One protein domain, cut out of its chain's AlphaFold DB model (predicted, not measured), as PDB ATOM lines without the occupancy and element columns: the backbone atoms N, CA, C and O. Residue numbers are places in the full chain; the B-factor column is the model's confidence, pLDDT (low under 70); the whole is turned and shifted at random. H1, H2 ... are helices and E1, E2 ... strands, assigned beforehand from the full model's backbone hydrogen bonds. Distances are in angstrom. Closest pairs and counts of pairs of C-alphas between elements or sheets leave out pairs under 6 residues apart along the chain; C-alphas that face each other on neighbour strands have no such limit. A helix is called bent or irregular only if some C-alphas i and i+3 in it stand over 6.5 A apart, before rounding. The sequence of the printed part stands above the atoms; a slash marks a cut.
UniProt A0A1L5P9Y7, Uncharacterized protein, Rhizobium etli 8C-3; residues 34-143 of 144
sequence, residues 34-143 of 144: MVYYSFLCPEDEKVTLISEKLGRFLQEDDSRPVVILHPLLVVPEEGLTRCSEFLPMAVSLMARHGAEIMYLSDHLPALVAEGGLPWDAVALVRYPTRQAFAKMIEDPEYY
ATOM      1  N   MET A  34     217.129 216.059 227.375       31.39
ATOM      2  CA  MET A  34     215.863 216.182 226.643       31.39
ATOM      3  C   MET A  34     215.732 217.620 226.135       31.39
ATOM      4  O   MET A  34     215.650 218.555 226.932       31.39
ATOM      5  N   VAL A  35     215.725 217.794 224.815       36.91
ATOM      6  CA  VAL A  35     215.361 219.053 224.156       36.91
ATOM      7  C   VAL A  35     213.975 218.859 223.546       36.91
ATOM      8  O   VAL A  35     213.736 217.845 222.898       36.91
ATOM      9  N   TYR A  36     213.059 219.792 223.802       39.16
ATOM     10  CA  TYR A  36     211.685 219.758 223.296       39.16
ATOM     11  C   TYR A  36     211.637 220.430 221.919       39.16
ATOM     12  O   TYR A  36     212.027 221.593 221.811       39.16
ATOM     13  N   TYR A  37     211.159 219.729 220.886       37.97
ATOM     14  CA  TYR A  37     210.973 220.297 219.542       37.97
ATOM     15  C   TYR A  37     209.661 219.849 218.910       37.97
ATOM     16  O   TYR A  37     209.510 218.674 218.614       37.97
ATOM     17  N   SER A  38     208.734 220.760 218.629       41.00
ATOM     18  CA  SER A  38     207.476 220.381 217.980       41.00
ATOM     19  C   SER A  38     207.682 219.967 216.515       41.00
ATOM     20  O   SER A  38     208.296 220.716 215.758       41.00
ATOM     21  N   PHE A  39     207.166 218.799 216.117       44.47
ATOM     22  CA  PHE A  39     207.037 218.388 214.706       44.47
ATOM     23  C   PHE A  39     205.589 218.605 214.222       44.47
ATOM     24  O   PHE A  39     204.646 218.664 215.008       44.47
ATOM     25  N   LEU A  40     205.466 218.799 212.911       45.34
ATOM     26  CA  LEU A  40     204.465 219.599 212.202       45.34
ATOM     27  C   LEU A  40     203.017 219.067 212.194       45.34
ATOM     28  O   LEU A  40     202.756 217.962 211.727       45.34
ATOM     29  N   CYS A  41     202.084 219.964 212.530       47.44
ATOM     30  CA  CYS A  41     201.030 220.443 211.622       47.44
ATOM     31  C   CYS A  41     200.525 221.827 212.087       47.44
ATOM     32  O   CYS A  41     199.598 221.889 212.887       47.44
ATOM     33  N   PRO A  42     201.099 222.952 211.624       46.84
ATOM     34  CA  PRO A  42     200.413 224.235 211.741       46.84
ATOM     35  C   PRO A  42     200.159 224.854 210.361       46.84
ATOM     36  O   PRO A  42     201.012 224.792 209.477       46.84
ATOM     37  N   GLU A  43     198.987 225.462 210.174       45.50
ATOM     38  CA  GLU A  43     198.731 226.311 209.003       45.50
ATOM     39  C   GLU A  43     199.475 227.649 209.072       45.50
ATOM     40  O   GLU A  43     199.767 228.200 208.023       45.50
ATOM     41  N   ASP A  44     199.869 228.142 210.254       39.31
ATOM     42  CA  ASP A  44     200.450 229.495 210.348       39.31
ATOM     43  C   ASP A  44     201.434 229.735 211.513       39.31
ATOM     44  O   ASP A  44     201.988 230.828 211.652       39.31
ATOM     45  N   GLU A  45     201.727 228.736 212.349       44.34
ATOM     46  CA  GLU A  45     202.649 228.905 213.479       44.34
ATOM     47  C   GLU A  45     204.044 228.368 213.136       44.34
ATOM     48  O   GLU A  45     204.336 227.176 213.232       44.34
ATOM     49  N   LYS A  46     204.929 229.271 212.699       47.09
ATOM     50  CA  LYS A  46     206.342 228.954 212.456       47.09
ATOM     51  C   LYS A  46     206.971 228.406 213.734       47.09
ATOM     52  O   LYS A  46     207.224 229.157 214.680       47.09
ATOM     53  N   VAL A  47     207.304 227.115 213.727       54.19
ATOM     54  CA  VAL A  47     208.205 226.520 214.718       54.19
ATOM     55  C   VAL A  47     209.487 227.348 214.720       54.19
ATOM     56  O   VAL A  47     210.240 227.367 213.749       54.19
ATOM     57  N   THR A  48     209.709 228.098 215.797       55.41
ATOM     58  CA  THR A  48     210.852 229.005 215.893       55.41
ATOM     59  C   THR A  48     211.983 228.300 216.622       55.41
ATOM     60  O   THR A  48     211.915 228.051 217.826       55.41
ATOM     61  N   LEU A  49     213.052 228.001 215.885       65.75
ATOM     62  CA  LEU A  49     214.337 227.616 216.456       65.75
ATOM     63  C   LEU A  49     214.835 228.744 217.368       65.75
ATOM     64  O   LEU A  49     215.123 229.850 216.910       65.75
ATOM     65  N   ILE A  50     214.964 228.476 218.670       74.00
ATOM     66  CA  ILE A  50     215.561 229.439 219.604       74.00
ATOM     67  C   ILE A  50     217.080 229.394 219.403       74.00
ATOM     68  O   ILE A  50     217.771 228.563 219.997       74.00
ATOM     69  N   SER A  51     217.593 230.278 218.547       70.25
ATOM     70  CA  SER A  51     218.983 230.280 218.061       70.25
ATOM     71  C   SER A  51     220.043 230.241 219.172       70.25
ATOM     72  O   SER A  51     221.009 229.487 219.066       70.25
ATOM     73  N   GLU A  52     219.847 230.971 220.275       74.19
ATOM     74  CA  GLU A  52     220.759 230.944 221.431       74.19
ATOM     75  C   GLU A  52     220.850 229.542 222.059       74.19
ATOM     76  O   GLU A  52     221.939 229.040 222.353       74.19
ATOM     77  N   LYS A  53     219.701 228.875 222.236       81.94
ATOM     78  CA  LYS A  53     219.643 227.527 222.812       81.94
ATOM     79  C   LYS A  53     220.228 226.490 221.861       81.94
ATOM     80  O   LYS A  53     220.886 225.567 222.333       81.94
ATOM     81  N   LEU A  54     220.035 226.663 220.552       83.19
ATOM     82  CA  LEU A  54     220.679 225.826 219.544       83.19
ATOM     83  C   LEU A  54     222.206 225.957 219.629       83.19
ATOM     84  O   LEU A  54     222.890 224.945 219.702       83.19
ATOM     85  N   GLY A  55     222.742 227.177 219.725       84.25
ATOM     86  CA  GLY A  55     224.184 227.399 219.874       84.25
ATOM     87  C   GLY A  55     224.778 226.666 221.081       84.25
ATOM     88  O   GLY A  55     225.757 225.935 220.933       84.25
ATOM     89  N   ARG A  56     224.152 226.786 222.262       86.81
ATOM     90  CA  ARG A  56     224.575 226.031 223.457       86.81
ATOM     91  C   ARG A  56     224.452 224.522 223.253       86.81
ATOM     92  O   ARG A  56     225.366 223.784 223.603       86.81
ATOM     93  N   PHE A  57     223.345 224.068 222.668       87.56
ATOM     94  CA  PHE A  57     223.133 222.655 222.380       87.56
ATOM     95  C   PHE A  57     224.252 222.087 221.499       87.56
ATOM     96  O   PHE A  57     224.732 220.999 221.791       87.56
ATOM     97  N   LEU A  58     224.713 222.818 220.482       89.94
ATOM     98  CA  LEU A  58     225.786 222.366 219.591       89.94
ATOM     99  C   LEU A  58     227.181 222.442 220.222       89.94
ATOM    100  O   LEU A  58     228.014 221.585 219.951       89.94
ATOM    101  N   GLN A  59     227.440 223.419 221.095       91.44
ATOM    102  CA  GLN A  59     228.725 223.527 221.806       91.44
ATOM    103  C   GLN A  59     229.012 222.339 222.733       91.44
ATOM    104  O   GLN A  59     230.168 222.040 223.017       91.44
ATOM    105  N   GLU A  60     227.970 221.668 223.212       89.81
ATOM    106  CA  GLU A  60     228.076 220.501 224.084       89.81
ATOM    107  C   GLU A  60     228.057 219.163 223.307       89.81
ATOM    108  O   GLU A  60     227.825 218.112 223.911       89.81
ATOM    109  N   ASP A  61     228.238 219.174 221.979       90.44
ATOM    110  CA  ASP A  61     228.299 217.938 221.189       90.44
ATOM    111  C   ASP A  61     229.523 217.098 221.590       90.44
ATOM    112  O   ASP A  61     230.673 217.455 221.329       90.44
ATOM    113  N   ASP A  62     229.274 215.953 222.224       92.69
ATOM    114  CA  ASP A  62     230.289 214.977 222.619       92.69
ATOM    115  C   ASP A  62     230.452 213.852 221.583       92.69
ATOM    116  O   ASP A  62     231.063 212.819 221.866       92.69
ATOM    117  N   SER A  63     229.922 214.055 220.369       92.00
ATOM    118  CA  SER A  63     229.896 213.080 219.271       92.00
ATOM    119  C   SER A  63     229.166 211.779 219.619       92.00
ATOM    120  O   SER A  63     229.395 210.749 218.979       92.00
ATOM    121  N   ARG A  64     228.294 211.798 220.634       91.50
ATOM    122  CA  ARG A  64     227.468 210.650 221.005       91.50
ATOM    123  C   ARG A  64     226.030 210.808 220.518       91.50
ATOM    124  O   ARG A  64     225.565 211.930 220.307       91.50
ATOM    125  N   PRO A  65     225.296 209.686 220.399       92.81
ATOM    126  CA  PRO A  65     223.887 209.737 220.065       92.81
ATOM    127  C   PRO A  65     223.080 210.551 221.072       92.81
ATOM    128  O   PRO A  65     223.243 210.396 222.284       92.81
ATOM    129  N   VAL A  66     222.157 211.352 220.550       90.75
ATOM    130  CA  VAL A  66     221.186 212.128 221.328       90.75
ATOM    131  C   VAL A  66     219.779 211.691 220.940       90.75
ATOM    132  O   VAL A  66     219.520 211.401 219.773       90.75
ATOM    133  N   VAL A  67     218.875 211.619 221.915       88.75
ATOM    134  CA  VAL A  67     217.451 211.361 221.674       88.75
ATOM    135  C   VAL A  67     216.690 212.646 221.948       88.75
ATOM    136  O   VAL A  67     216.776 213.197 223.044       88.75
ATOM    137  N   ILE A  68     215.960 213.122 220.948       85.25
ATOM    138  CA  ILE A  68     215.168 214.346 221.023       85.25
ATOM    139  C   ILE A  68     213.692 213.951 221.106       85.25
ATOM    140  O   ILE A  68     213.220 213.084 220.365       85.25
ATOM    141  N   LEU A  69     212.985 214.557 222.063       80.75
ATOM    142  CA  LEU A  69     211.544 214.402 222.221       80.75
ATOM    143  C   LEU A  69     210.851 215.452 221.367       80.75
ATOM    144  O   LEU A  69     211.082 216.655 221.522       80.75
ATOM    145  N   HIS A  70     209.951 214.971 220.526       76.19
ATOM    146  CA  HIS A  70     209.189 215.787 219.617       76.19
ATOM    147  C   HIS A  70     207.698 215.738 219.941       76.19
ATOM    148  O   HIS A  70     207.039 214.759 219.589       76.19
ATOM    149  N   PRO A  71     207.145 216.752 220.630       70.88
ATOM    150  CA  PRO A  71     205.704 216.869 220.791       70.88
ATOM    151  C   PRO A  71     205.035 217.125 219.436       70.88
ATOM    152  O   PRO A  71     205.517 217.932 218.643       70.88
ATOM    153  N   LEU A  72     203.937 216.437 219.159       68.00
ATOM    154  CA  LEU A  72     203.169 216.578 217.927       68.00
ATOM    155  C   LEU A  72     201.792 217.134 218.271       68.00
ATOM    156  O   LEU A  72     201.110 216.617 219.155       68.00
ATOM    157  N   LEU A  73     201.394 218.179 217.556       63.06
ATOM    158  CA  LEU A  73     200.043 218.726 217.584       63.06
ATOM    159  C   LEU A  73     199.363 218.329 216.275       63.06
ATOM    160  O   LEU A  73     199.904 218.635 215.209       63.06
ATOM    161  N   VAL A  74     198.215 217.654 216.336       58.28
ATOM    162  CA  VAL A  74     197.471 217.278 215.128       58.28
ATOM    163  C   VAL A  74     196.195 218.099 215.046       58.28
ATOM    164  O   VAL A  74     195.253 217.904 215.803       58.28
ATOM    165  N   VAL A  75     196.159 219.023 214.084       53.41
ATOM    166  CA  VAL A  75     194.975 219.849 213.817       53.41
ATOM    167  C   VAL A  75     193.865 218.971 213.207       53.41
ATOM    168  O   VAL A  75     194.139 218.239 212.249       53.41
ATOM    169  N   PRO A  76     192.623 219.002 213.732       51.56
ATOM    170  CA  PRO A  76     191.519 218.192 213.209       51.56
ATOM    171  C   PRO A  76     191.128 218.498 211.746       51.56
ATOM    172  O   PRO A  76     191.429 219.561 211.217       51.56
ATOM    173  N   GLU A  77     190.429 217.536 211.127       48.81
ATOM    174  CA  GLU A  77     189.942 217.444 209.727       48.81
ATOM    175  C   GLU A  77     190.996 217.376 208.607       48.81
ATOM    176  O   GLU A  77     190.916 216.470 207.775       48.81
ATOM    177  N   GLU A  78     192.019 218.230 208.599       51.88
ATOM    178  CA  GLU A  78     192.992 218.302 207.488       51.88
ATOM    179  C   GLU A  78     194.379 217.744 207.854       51.88
ATOM    180  O   GLU A  78     195.138 217.295 206.988       51.88
ATOM    181  N   GLY A  79     194.701 217.700 209.153       53.75
ATOM    182  CA  GLY A  79     196.022 217.321 209.655       53.75
ATOM    183  C   GLY A  79     196.383 215.853 209.432       53.75
ATOM    184  O   GLY A  79     197.511 215.565 209.055       53.75
ATOM    185  N   LEU A  80     195.446 214.910 209.587       55.03
ATOM    186  CA  LEU A  80     195.746 213.473 209.450       55.03
ATOM    187  C   LEU A  80     196.067 213.064 208.007       55.03
ATOM    188  O   LEU A  80     197.028 212.327 207.772       55.03
ATOM    189  N   THR A  81     195.303 213.569 207.037       55.66
ATOM    190  CA  THR A  81     195.569 213.337 205.610       55.66
ATOM    191  C   THR A  81     196.918 213.941 205.222       55.66
ATOM    192  O   THR A  81     197.749 213.255 204.628       55.66
ATOM    193  N   ARG A  82     197.202 215.173 205.659       58.56
ATOM    194  CA  ARG A  82     198.467 215.861 205.368       58.56
ATOM    195  C   ARG A  82     199.667 215.218 206.072       58.56
ATOM    196  O   ARG A  82     200.731 215.084 205.473       58.56
ATOM    197  N   CYS A  83     199.493 214.717 207.297       58.62
ATOM    198  CA  CYS A  83     200.488 213.886 207.973       58.62
ATOM    199  C   CYS A  83     200.791 212.619 207.163       58.62
ATOM    200  O   CYS A  83     201.957 212.274 207.010       58.62
ATOM    201  N   SER A  84     199.783 211.939 206.605       61.94
ATOM    202  CA  SER A  84     200.006 210.712 205.822       61.94
ATOM    203  C   SER A  84     200.832 210.938 204.546       61.94
ATOM    204  O   SER A  84     201.613 210.067 204.164       61.94
ATOM    205  N   GLU A  85     200.724 212.120 203.935       64.19
ATOM    206  CA  GLU A  85     201.510 212.526 202.762       64.19
ATOM    207  C   GLU A  85     202.921 213.003 203.142       64.19
ATOM    208  O   GLU A  85     203.896 212.706 202.448       64.19
ATOM    209  N   PHE A  86     203.049 213.698 204.276       64.00
ATOM    210  CA  PHE A  86     204.310 214.255 204.769       64.00
ATOM    211  C   PHE A  86     205.229 213.203 205.409       64.00
ATOM    212  O   PHE A  86     206.449 213.251 205.242       64.00
ATOM    213  N   LEU A  87     204.666 212.235 206.139       67.69
ATOM    214  CA  LEU A  87     205.429 211.274 206.942       67.69
ATOM    215  C   LEU A  87     206.450 210.460 206.127       67.69
ATOM    216  O   LEU A  87     207.589 210.357 206.585       67.69
ATOM    217  N   PRO A  88     206.138 209.918 204.931       71.25
ATOM    218  CA  PRO A  88     207.132 209.209 204.124       71.25
ATOM    219  C   PRO A  88     208.326 210.088 203.726       71.25
ATOM    220  O   PRO A  88     209.472 209.633 203.766       71.25
ATOM    221  N   MET A  89     208.068 211.354 203.380       74.06
ATOM    222  CA  MET A  89     209.114 212.322 203.047       74.06
ATOM    223  C   MET A  89     209.967 212.635 204.280       74.06
ATOM    224  O   MET A  89     211.190 212.507 204.223       74.06
ATOM    225  N   ALA A  90     209.331 212.928 205.416       73.94
ATOM    226  CA  ALA A  90     210.020 213.231 206.665       73.94
ATOM    227  C   ALA A  90     210.881 212.058 207.156       73.94
ATOM    228  O   ALA A  90     212.019 212.259 207.577       73.94
ATOM    229  N   VAL A  91     210.377 210.822 207.059       76.62
ATOM    230  CA  VAL A  91     211.133 209.599 207.377       76.62
ATOM    231  C   VAL A  91     212.356 209.462 206.473       76.62
ATOM    232  O   VAL A  91     213.445 209.169 206.965       76.62
ATOM    233  N   SER A  92     212.201 209.708 205.170       82.25
ATOM    234  CA  SER A  92     213.312 209.668 204.215       82.25
ATOM    235  C   SER A  92     214.373 210.724 204.540       82.25
ATOM    236  O   SER A  92     215.548 210.386 204.683       82.25
ATOM    237  N   LEU A  93     213.964 211.981 204.748       83.19
ATOM    238  CA  LEU A  93     214.842 213.083 205.152       83.19
ATOM    239  C   LEU A  93     215.605 212.747 206.443       83.19
ATOM    240  O   LEU A  93     216.832 212.826 206.476       83.19
ATOM    241  N   MET A  94     214.897 212.303 207.484       84.69
ATOM    242  CA  MET A  94     215.489 211.896 208.761       84.69
ATOM    243  C   MET A  94     216.532 210.784 208.580       84.69
ATOM    244  O   MET A  94     217.650 210.900 209.091       84.69
ATOM    245  N   ALA A  95     216.216 209.748 207.799       87.00
ATOM    246  CA  ALA A  95     217.121 208.630 207.558       87.00
ATOM    247  C   ALA A  95     218.423 209.054 206.853       87.00
ATOM    248  O   ALA A  95     219.494 208.549 207.200       87.00
ATOM    249  N   ARG A  96     218.375 210.018 205.917       93.06
ATOM    250  CA  ARG A  96     219.582 210.546 205.240       93.06
ATOM    251  C   ARG A  96     220.567 211.203 206.204       93.06
ATOM    252  O   ARG A  96     221.775 211.119 205.994       93.06
ATOM    253  N   HIS A  97     220.061 211.812 207.276       94.38
ATOM    254  CA  HIS A  97     220.872 212.410 208.343       94.38
ATOM    255  C   HIS A  97     221.197 211.418 209.476       94.38
ATOM    256  O   HIS A  97     221.748 211.797 210.510       94.38
ATOM    257  N   GLY A  98     220.885 210.130 209.284       92.94
ATOM    258  CA  GLY A  98     221.136 209.051 210.242       92.94
ATOM    259  C   GLY A  98     220.189 209.045 211.441       92.94
ATOM    260  O   GLY A  98     220.476 208.368 212.433       92.94
ATOM    261  N   ALA A  99     219.098 209.810 211.373       91.25
ATOM    262  CA  ALA A  99     218.099 209.859 212.421       91.25
ATOM    263  C   ALA A  99     217.182 208.628 212.378       91.25
ATOM    264  O   ALA A  99     216.890 208.081 211.315       91.25
ATOM    265  N   GLU A 100     216.727 208.195 213.548       87.19
ATOM    266  CA  GLU A 100     215.926 206.988 213.733       87.19
ATOM    267  C   GLU A 100     214.736 207.290 214.645       87.19
ATOM    268  O   GLU A 100     214.916 207.712 215.791       87.19
ATOM    269  N   ILE A 101     213.517 207.057 214.154       81.12
ATOM    270  CA  ILE A 101     212.303 207.151 214.973       81.12
ATOM    271  C   ILE A 101     212.264 205.928 215.892       81.12
ATOM    272  O   ILE A 101     212.046 204.806 215.441       81.12
ATOM    273  N   MET A 102     212.479 206.144 217.188       84.50
ATOM    274  CA  MET A 102     212.465 205.088 218.203       84.50
ATOM    275  C   MET A 102     211.054 204.773 218.695       84.50
ATOM    276  O   MET A 102     210.776 203.660 219.137       84.50
ATOM    277  N   TYR A 103     210.185 205.781 218.685       78.00
ATOM    278  CA  TYR A 103     208.814 205.684 219.156       78.00
ATOM    279  C   TYR A 103     207.971 206.780 218.513       78.00
ATOM    280  O   TYR A 103     208.429 207.917 218.395       78.00
ATOM    281  N   LEU A 104     206.743 206.432 218.152       74.44
ATOM    282  CA  LEU A 104     205.681 207.347 217.765       74.44
ATOM    283  C   LEU A 104     204.437 206.911 218.539       74.44
ATOM    284  O   LEU A 104     204.087 205.731 218.492       74.44
ATOM    285  N   SER A 105     203.822 207.817 219.296       69.62
ATOM    286  CA  SER A 105     202.593 207.493 220.020       69.62
ATOM    287  C   SER A 105     201.370 207.571 219.117       69.62
ATOM    288  O   SER A 105     201.336 208.352 218.167       69.62
ATOM    289  N   ASP A 106     200.330 206.836 219.501       67.81
ATOM    290  CA  ASP A 106     198.979 207.056 218.991       67.81
ATOM    291  C   ASP A 106     198.444 208.428 219.431       67.81
ATOM    292  O   ASP A 106     198.907 209.003 220.425       67.81
ATOM    293  N   HIS A 107     197.444 208.927 218.699       67.31
ATOM    294  CA  HIS A 107     196.695 210.126 219.061       67.31
ATOM    295  C   HIS A 107     195.743 209.813 220.214       67.31
ATOM    296  O   HIS A 107     194.673 209.239 219.999       67.31
ATOM    297  N   LEU A 108     196.138 210.146 221.442       61.94
ATOM    298  CA  LEU A 108     195.349 209.857 222.638       61.94
ATOM    299  C   LEU A 108     195.138 211.119 223.480       61.94
ATOM    300  O   LEU A 108     196.072 211.904 223.639       61.94
ATOM    301  N   PRO A 109     193.948 211.300 224.083       63.97
ATOM    302  CA  PRO A 109     193.707 212.412 224.992       63.97
ATOM    303  C   PRO A 109     194.684 212.411 226.172       63.97
ATOM    304  O   PRO A 109     194.923 211.375 226.800       63.97
ATOM    305  N   ALA A 110     195.198 213.591 226.523       67.38
ATOM    306  CA  ALA A 110     196.025 213.755 227.711       67.38
ATOM    307  C   ALA A 110     195.223 213.418 228.982       67.38
ATOM    308  O   ALA A 110     194.191 214.024 229.264       67.38
ATOM    309  N   LEU A 111     195.715 212.458 229.771       66.62
ATOM    310  CA  LEU A 111     195.064 212.029 231.017       66.62
ATOM    311  C   LEU A 111     195.501 212.853 232.237       66.62
ATOM    312  O   LEU A 111     194.745 212.985 233.197       66.62
ATOM    313  N   VAL A 112     196.725 213.389 232.214       66.56
ATOM    314  CA  VAL A 112     197.302 214.214 233.285       66.56
ATOM    315  C   VAL A 112     198.141 215.318 232.646       66.56
ATOM    316  O   VAL A 112     199.260 215.071 232.204       66.56
ATOM    317  N   ALA A 113     197.603 216.534 232.595       63.34
ATOM    318  CA  ALA A 113     198.309 217.718 232.115       63.34
ATOM    319  C   ALA A 113     197.832 218.957 232.888       63.34
ATOM    320  O   ALA A 113     196.629 219.187 233.014       63.34
ATOM    321  N   GLU A 114     198.762 219.768 233.396       57.50
ATOM    322  CA  GLU A 114     198.428 221.117 233.858       57.50
ATOM    323  C   GLU A 114     198.195 222.012 232.634       57.50
ATOM    324  O   GLU A 114     199.037 222.082 231.741       57.50
ATOM    325  N   GLY A 115     197.050 222.694 232.578       57.62
ATOM    326  CA  GLY A 115     196.850 223.815 231.654       57.62
ATOM    327  C   GLY A 115     196.897 223.501 230.152       57.62
ATOM    328  O   GLY A 115     197.248 224.391 229.387       57.62
ATOM    329  N   GLY A 116     196.521 222.293 229.717       53.25
ATOM    330  CA  GLY A 116     196.149 222.051 228.315       53.25
ATOM    331  C   GLY A 116     197.274 222.219 227.291       53.25
ATOM    332  O   GLY A 116     197.037 222.779 226.224       53.25
ATOM    333  N   LEU A 117     198.487 221.737 227.584       53.91
ATOM    334  CA  LEU A 117     199.496 221.572 226.532       53.91
ATOM    335  C   LEU A 117     198.916 220.637 225.451       53.91
ATOM    336  O   LEU A 117     198.603 219.489 225.771       53.91
ATOM    337  N   PRO A 118     198.720 221.110 224.208       61.19
ATOM    338  CA  PRO A 118     197.760 220.512 223.279       61.19
ATOM    339  C   PRO A 118     198.336 219.331 222.485       61.19
ATOM    340  O   PRO A 118     197.882 219.055 221.389       61.19
ATOM    341  N   TRP A 119     199.383 218.659 222.960       66.25
ATOM    342  CA  TRP A 119     200.035 217.632 222.146       66.25
ATOM    343  C   TRP A 119     199.196 216.351 222.120       66.25
ATOM    344  O   TRP A 119     199.009 215.712 223.154       66.25
ATOM    345  N   ASP A 120     198.736 215.964 220.933       64.12
ATOM    346  CA  ASP A 120     197.951 214.746 220.716       64.12
ATOM    347  C   ASP A 120     198.840 213.511 220.550       64.12
ATOM    348  O   ASP A 120     198.386 212.389 220.748       64.12
ATOM    349  N   ALA A 121     200.109 213.704 220.174       69.94
ATOM    350  CA  ALA A 121     201.083 212.631 220.034       69.94
ATOM    351  C   ALA A 121     202.514 213.084 220.369       69.94
ATOM    352  O   ALA A 121     202.808 214.267 220.536       69.94
ATOM    353  N   VAL A 122     203.430 212.124 220.466       76.44
ATOM    354  CA  VAL A 122     204.863 212.358 220.653       76.44
ATOM    355  C   VAL A 122     205.682 211.439 219.758       76.44
ATOM    356  O   VAL A 122     205.328 210.277 219.556       76.44
ATOM    357  N   ALA A 123     206.824 211.934 219.289       77.75
ATOM    358  CA  ALA A 123     207.866 211.125 218.675       77.75
ATOM    359  C   ALA A 123     209.167 211.201 219.487       77.75
ATOM    360  O   ALA A 123     209.550 212.260 219.985       77.75
ATOM    361  N   LEU A 124     209.866 210.077 219.614       83.62
ATOM    362  CA  LEU A 124     211.244 210.030 220.102       83.62
ATOM    363  C   LEU A 124     212.152 209.722 218.923       83.62
ATOM    364  O   LEU A 124     212.017 208.662 218.309       83.62
ATOM    365  N   VAL A 125     213.079 210.627 218.625       85.69
ATOM    366  CA  VAL A 125     213.986 210.482 217.484       85.69
ATOM    367  C   VAL A 125     215.425 210.493 217.972       85.69
ATOM    368  O   VAL A 125     215.861 211.407 218.672       85.69
ATOM    369  N   ARG A 126     216.174 209.451 217.615       90.44
ATOM    370  CA  ARG A 126     217.605 209.342 217.883       90.44
ATOM    371  C   ARG A 126     218.385 209.934 216.722       90.44
ATOM    372  O   ARG A 126     218.193 209.506 215.593       90.44
ATOM    373  N   TYR A 127     219.330 210.818 217.010       93.94
ATOM    374  CA  TYR A 127     220.318 211.312 216.052       93.94
ATOM    375  C   TYR A 127     221.703 210.736 216.380       93.94
ATOM    376  O   TYR A 127     221.985 210.471 217.554       93.94
ATOM    377  N   PRO A 128     222.593 210.531 215.389       95.75
ATOM    378  CA  PRO A 128     223.950 210.042 215.636       95.75
ATOM    379  C   PRO A 128     224.784 210.993 216.500       95.75
ATOM    380  O   PRO A 128     225.556 210.523 217.330       95.75
ATOM    381  N   THR A 129     224.610 212.304 216.308       95.38
ATOM    382  CA  THR A 129     225.242 213.384 217.082       95.38
ATOM    383  C   THR A 129     224.330 214.609 217.132       95.38
ATOM    384  O   THR A 129     223.358 214.699 216.371       95.38
ATOM    385  N   ARG A 130     224.658 215.595 217.975       94.25
ATOM    386  CA  ARG A 130     223.933 216.877 217.992       94.25
ATOM    387  C   ARG A 130     224.118 217.643 216.676       94.25
ATOM    388  O   ARG A 130     223.161 218.227 216.169       94.25
ATOM    389  N   GLN A 131     225.303 217.564 216.066       94.19
ATOM    390  CA  GLN A 131     225.558 218.132 214.739       94.19
ATOM    391  C   GLN A 131     224.701 217.490 213.633       94.19
ATOM    392  O   GLN A 131     224.340 218.170 212.675       94.19
ATOM    393  N   ALA A 132     224.366 216.199 213.733       94.06
ATOM    394  CA  ALA A 132     223.492 215.538 212.761       94.06
ATOM    395  C   ALA A 132     222.063 216.102 212.804       94.06
ATOM    396  O   ALA A 132     221.465 216.332 211.757       94.06
ATOM    397  N   PHE A 133     221.548 216.407 214.000       91.50
ATOM    398  CA  PHE A 133     220.287 217.139 214.146       91.50
ATOM    399  C   PHE A 133     220.365 218.534 213.507       91.50
ATOM    400  O   PHE A 133     219.465 218.900 212.757       91.50
ATOM    401  N   ALA A 134     221.454 219.279 213.739       90.19
ATOM    402  CA  ALA A 134     221.649 220.608 213.149       90.19
ATOM    403  C   ALA A 134     221.606 220.581 211.615       90.19
ATOM    404  O   ALA A 134     220.895 221.361 210.994       90.19
ATOM    405  N   LYS A 135     222.313 219.629 211.000       91.56
ATOM    406  CA  LYS A 135     222.312 219.467 209.540       91.56
ATOM    407  C   LYS A 135     220.932 219.117 208.988       91.56
ATOM    408  O   LYS A 135     220.610 219.526 207.881       91.56
ATOM    409  N   MET A 136     220.134 218.373 209.751       89.81
ATOM    410  CA  MET A 136     218.782 217.986 209.357       89.81
ATOM    411  C   MET A 136     217.825 219.188 209.348       89.81
ATOM    412  O   MET A 136     217.097 219.352 208.380       89.81
ATOM    413  N   ILE A 137     217.877 220.071 210.357       85.25
ATOM    414  CA  ILE A 137     217.054 221.300 210.391       85.25
ATOM    415  C   ILE A 137     217.529 222.395 209.416       85.25
ATOM    416  O   ILE A 137     216.784 223.332 209.131       85.25
ATOM    417  N   GLU A 138     218.783 222.320 208.960       86.12
ATOM    418  CA  GLU A 138     219.368 223.204 207.942       86.12
ATOM    419  C   GLU A 138     219.120 222.701 206.512       86.12
ATOM    420  O   GLU A 138     219.327 223.455 205.558       86.12
ATOM    421  N   ASP A 139     218.695 221.444 206.347       86.44
ATOM    422  CA  ASP A 139     218.377 220.871 205.043       86.44
ATOM    423  C   ASP A 139     217.216 221.666 204.423       86.44
ATOM    424  O   ASP A 139     216.163 221.785 205.052       86.44
ATOM    425  N   PRO A 140     217.360 222.224 203.207       83.75
ATOM    426  CA  PRO A 140     216.268 222.932 202.554       83.75
ATOM    427  C   PRO A 140     215.000 222.081 202.453       83.75
ATOM    428  O   PRO A 140     213.914 222.640 202.583       83.75
ATOM    429  N   GLU A 141     215.139 220.752 202.292       81.56
ATOM    430  CA  GLU A 141     214.031 219.781 202.258       81.56
ATOM    431  C   GLU A 141     213.198 219.739 203.545       81.56
ATOM    432  O   GLU A 141     212.070 219.254 203.531       81.56
ATOM    433  N   TYR A 142     213.708 220.303 204.641       73.75
ATOM    434  CA  TYR A 142     213.008 220.383 205.919       73.75
ATOM    435  C   TYR A 142     211.817 221.357 205.914       73.75
ATOM    436  O   TYR A 142     210.884 221.175 206.693       73.75
ATOM    437  N   TYR A 143     211.838 222.385 205.058       68.56
ATOM    438  CA  TYR A 143     210.822 223.452 205.030       68.56
ATOM    439  C   TYR A 143     209.913 223.417 203.790       68.56
ATOM    440  O   TYR A 143     209.248 224.418 203.516       68.56
TER     441      TYR A 143
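This is residues 34 to 143 of the 144 residues of an uncharacterized protein of Rhizobium etli 8C-3 (UniProt A0A1L5P9Y7). Look for a small three-stranded sheet, E1, E3 and E2, with H3 standing up over one end of it and a long kinked helix, H2, that grazes the sheet with residues 91 to 95. H1 packs on H3, short H4 comes near residues 90 to 93 of H2, and residues 111 to 116 of the link from E2 to E3 stick out. The printed part has 110 residues, with four named helices and three named strands in the order H1 E1 H2 E2 E3 H3 H4; the sheet's order is E1 - E3 - E2, all antiparallel, and the class is mixed, helices and strands. It is compact, with a radius of gyration of the C-alphas of 14.4 A and spans of 40 by 32 by 26 A.

Start at residue 34 and pass residues 34 to 50, which hold no named element. Find C-alpha 51 at (218.983, 230.280, 218.061), where H1 begins; it runs to residue 59. E1, residues 66 to 72, spans 18.9 A. H2, residues 79 to 96, spans 24.9 A, has a kink of 44 degrees near residue 86 and is only just irregular, with C-alphas 85 and 88 6.7 A apart. E2 is residues 100 to 104, and E3, residues 121 to 127, spans 19.7 A. H3 is residues 130 to 138, and H4, residues 140 to 143, ends at C-alpha 143 (210.822, 223.452, 205.030).

Begin at inner strand E3. Beside it E1 is antiparallel at 157 degrees, with N 70 and O 123 2.8 A apart, within hydrogen-bond range. On its other side E2 is antiparallel at 164 degrees, with N 102 and O 124 within range at 2.8 A; E2 and E3 form a hairpin. The two strands of a split strand-helix-strand unit, E1 and E2, run the same way with H2 between them in the chain and E3 between them in the sheet; its crossover is right-handed. H3 is on the sheet, over E3, and stands up from it at 45 degrees; the closest C-alphas of H3 and E3, Phe 133 and Tyr 127, are 6.1 A apart. H1 touches H3, closest at the C-alphas of Leu 58 and Arg 130, 6.0 A; they run opposite ways at a steep tilt of 37 degrees, only just steep. H2 and H4 only just touch, with 3 pairs of C-alphas within 8 A, the closest Leu 93 and Glu 141 at 7.3 A. H1 and H2 are apart. Every O i to N i+4 pair is within range in H1 and H3, and 12 of 14 in H2; H4 is too short for one.

The C-alphas farthest apart, Asp 62 and Glu 77, are 42.4 A apart. The printed part has no cut. Look at residues 105 to 120 for the long link, E2 to E3. Mean pLDDT of the printed part is 72.0; residues 34 to 49, 72 to 87, 105 to 121 and 143 are under 70.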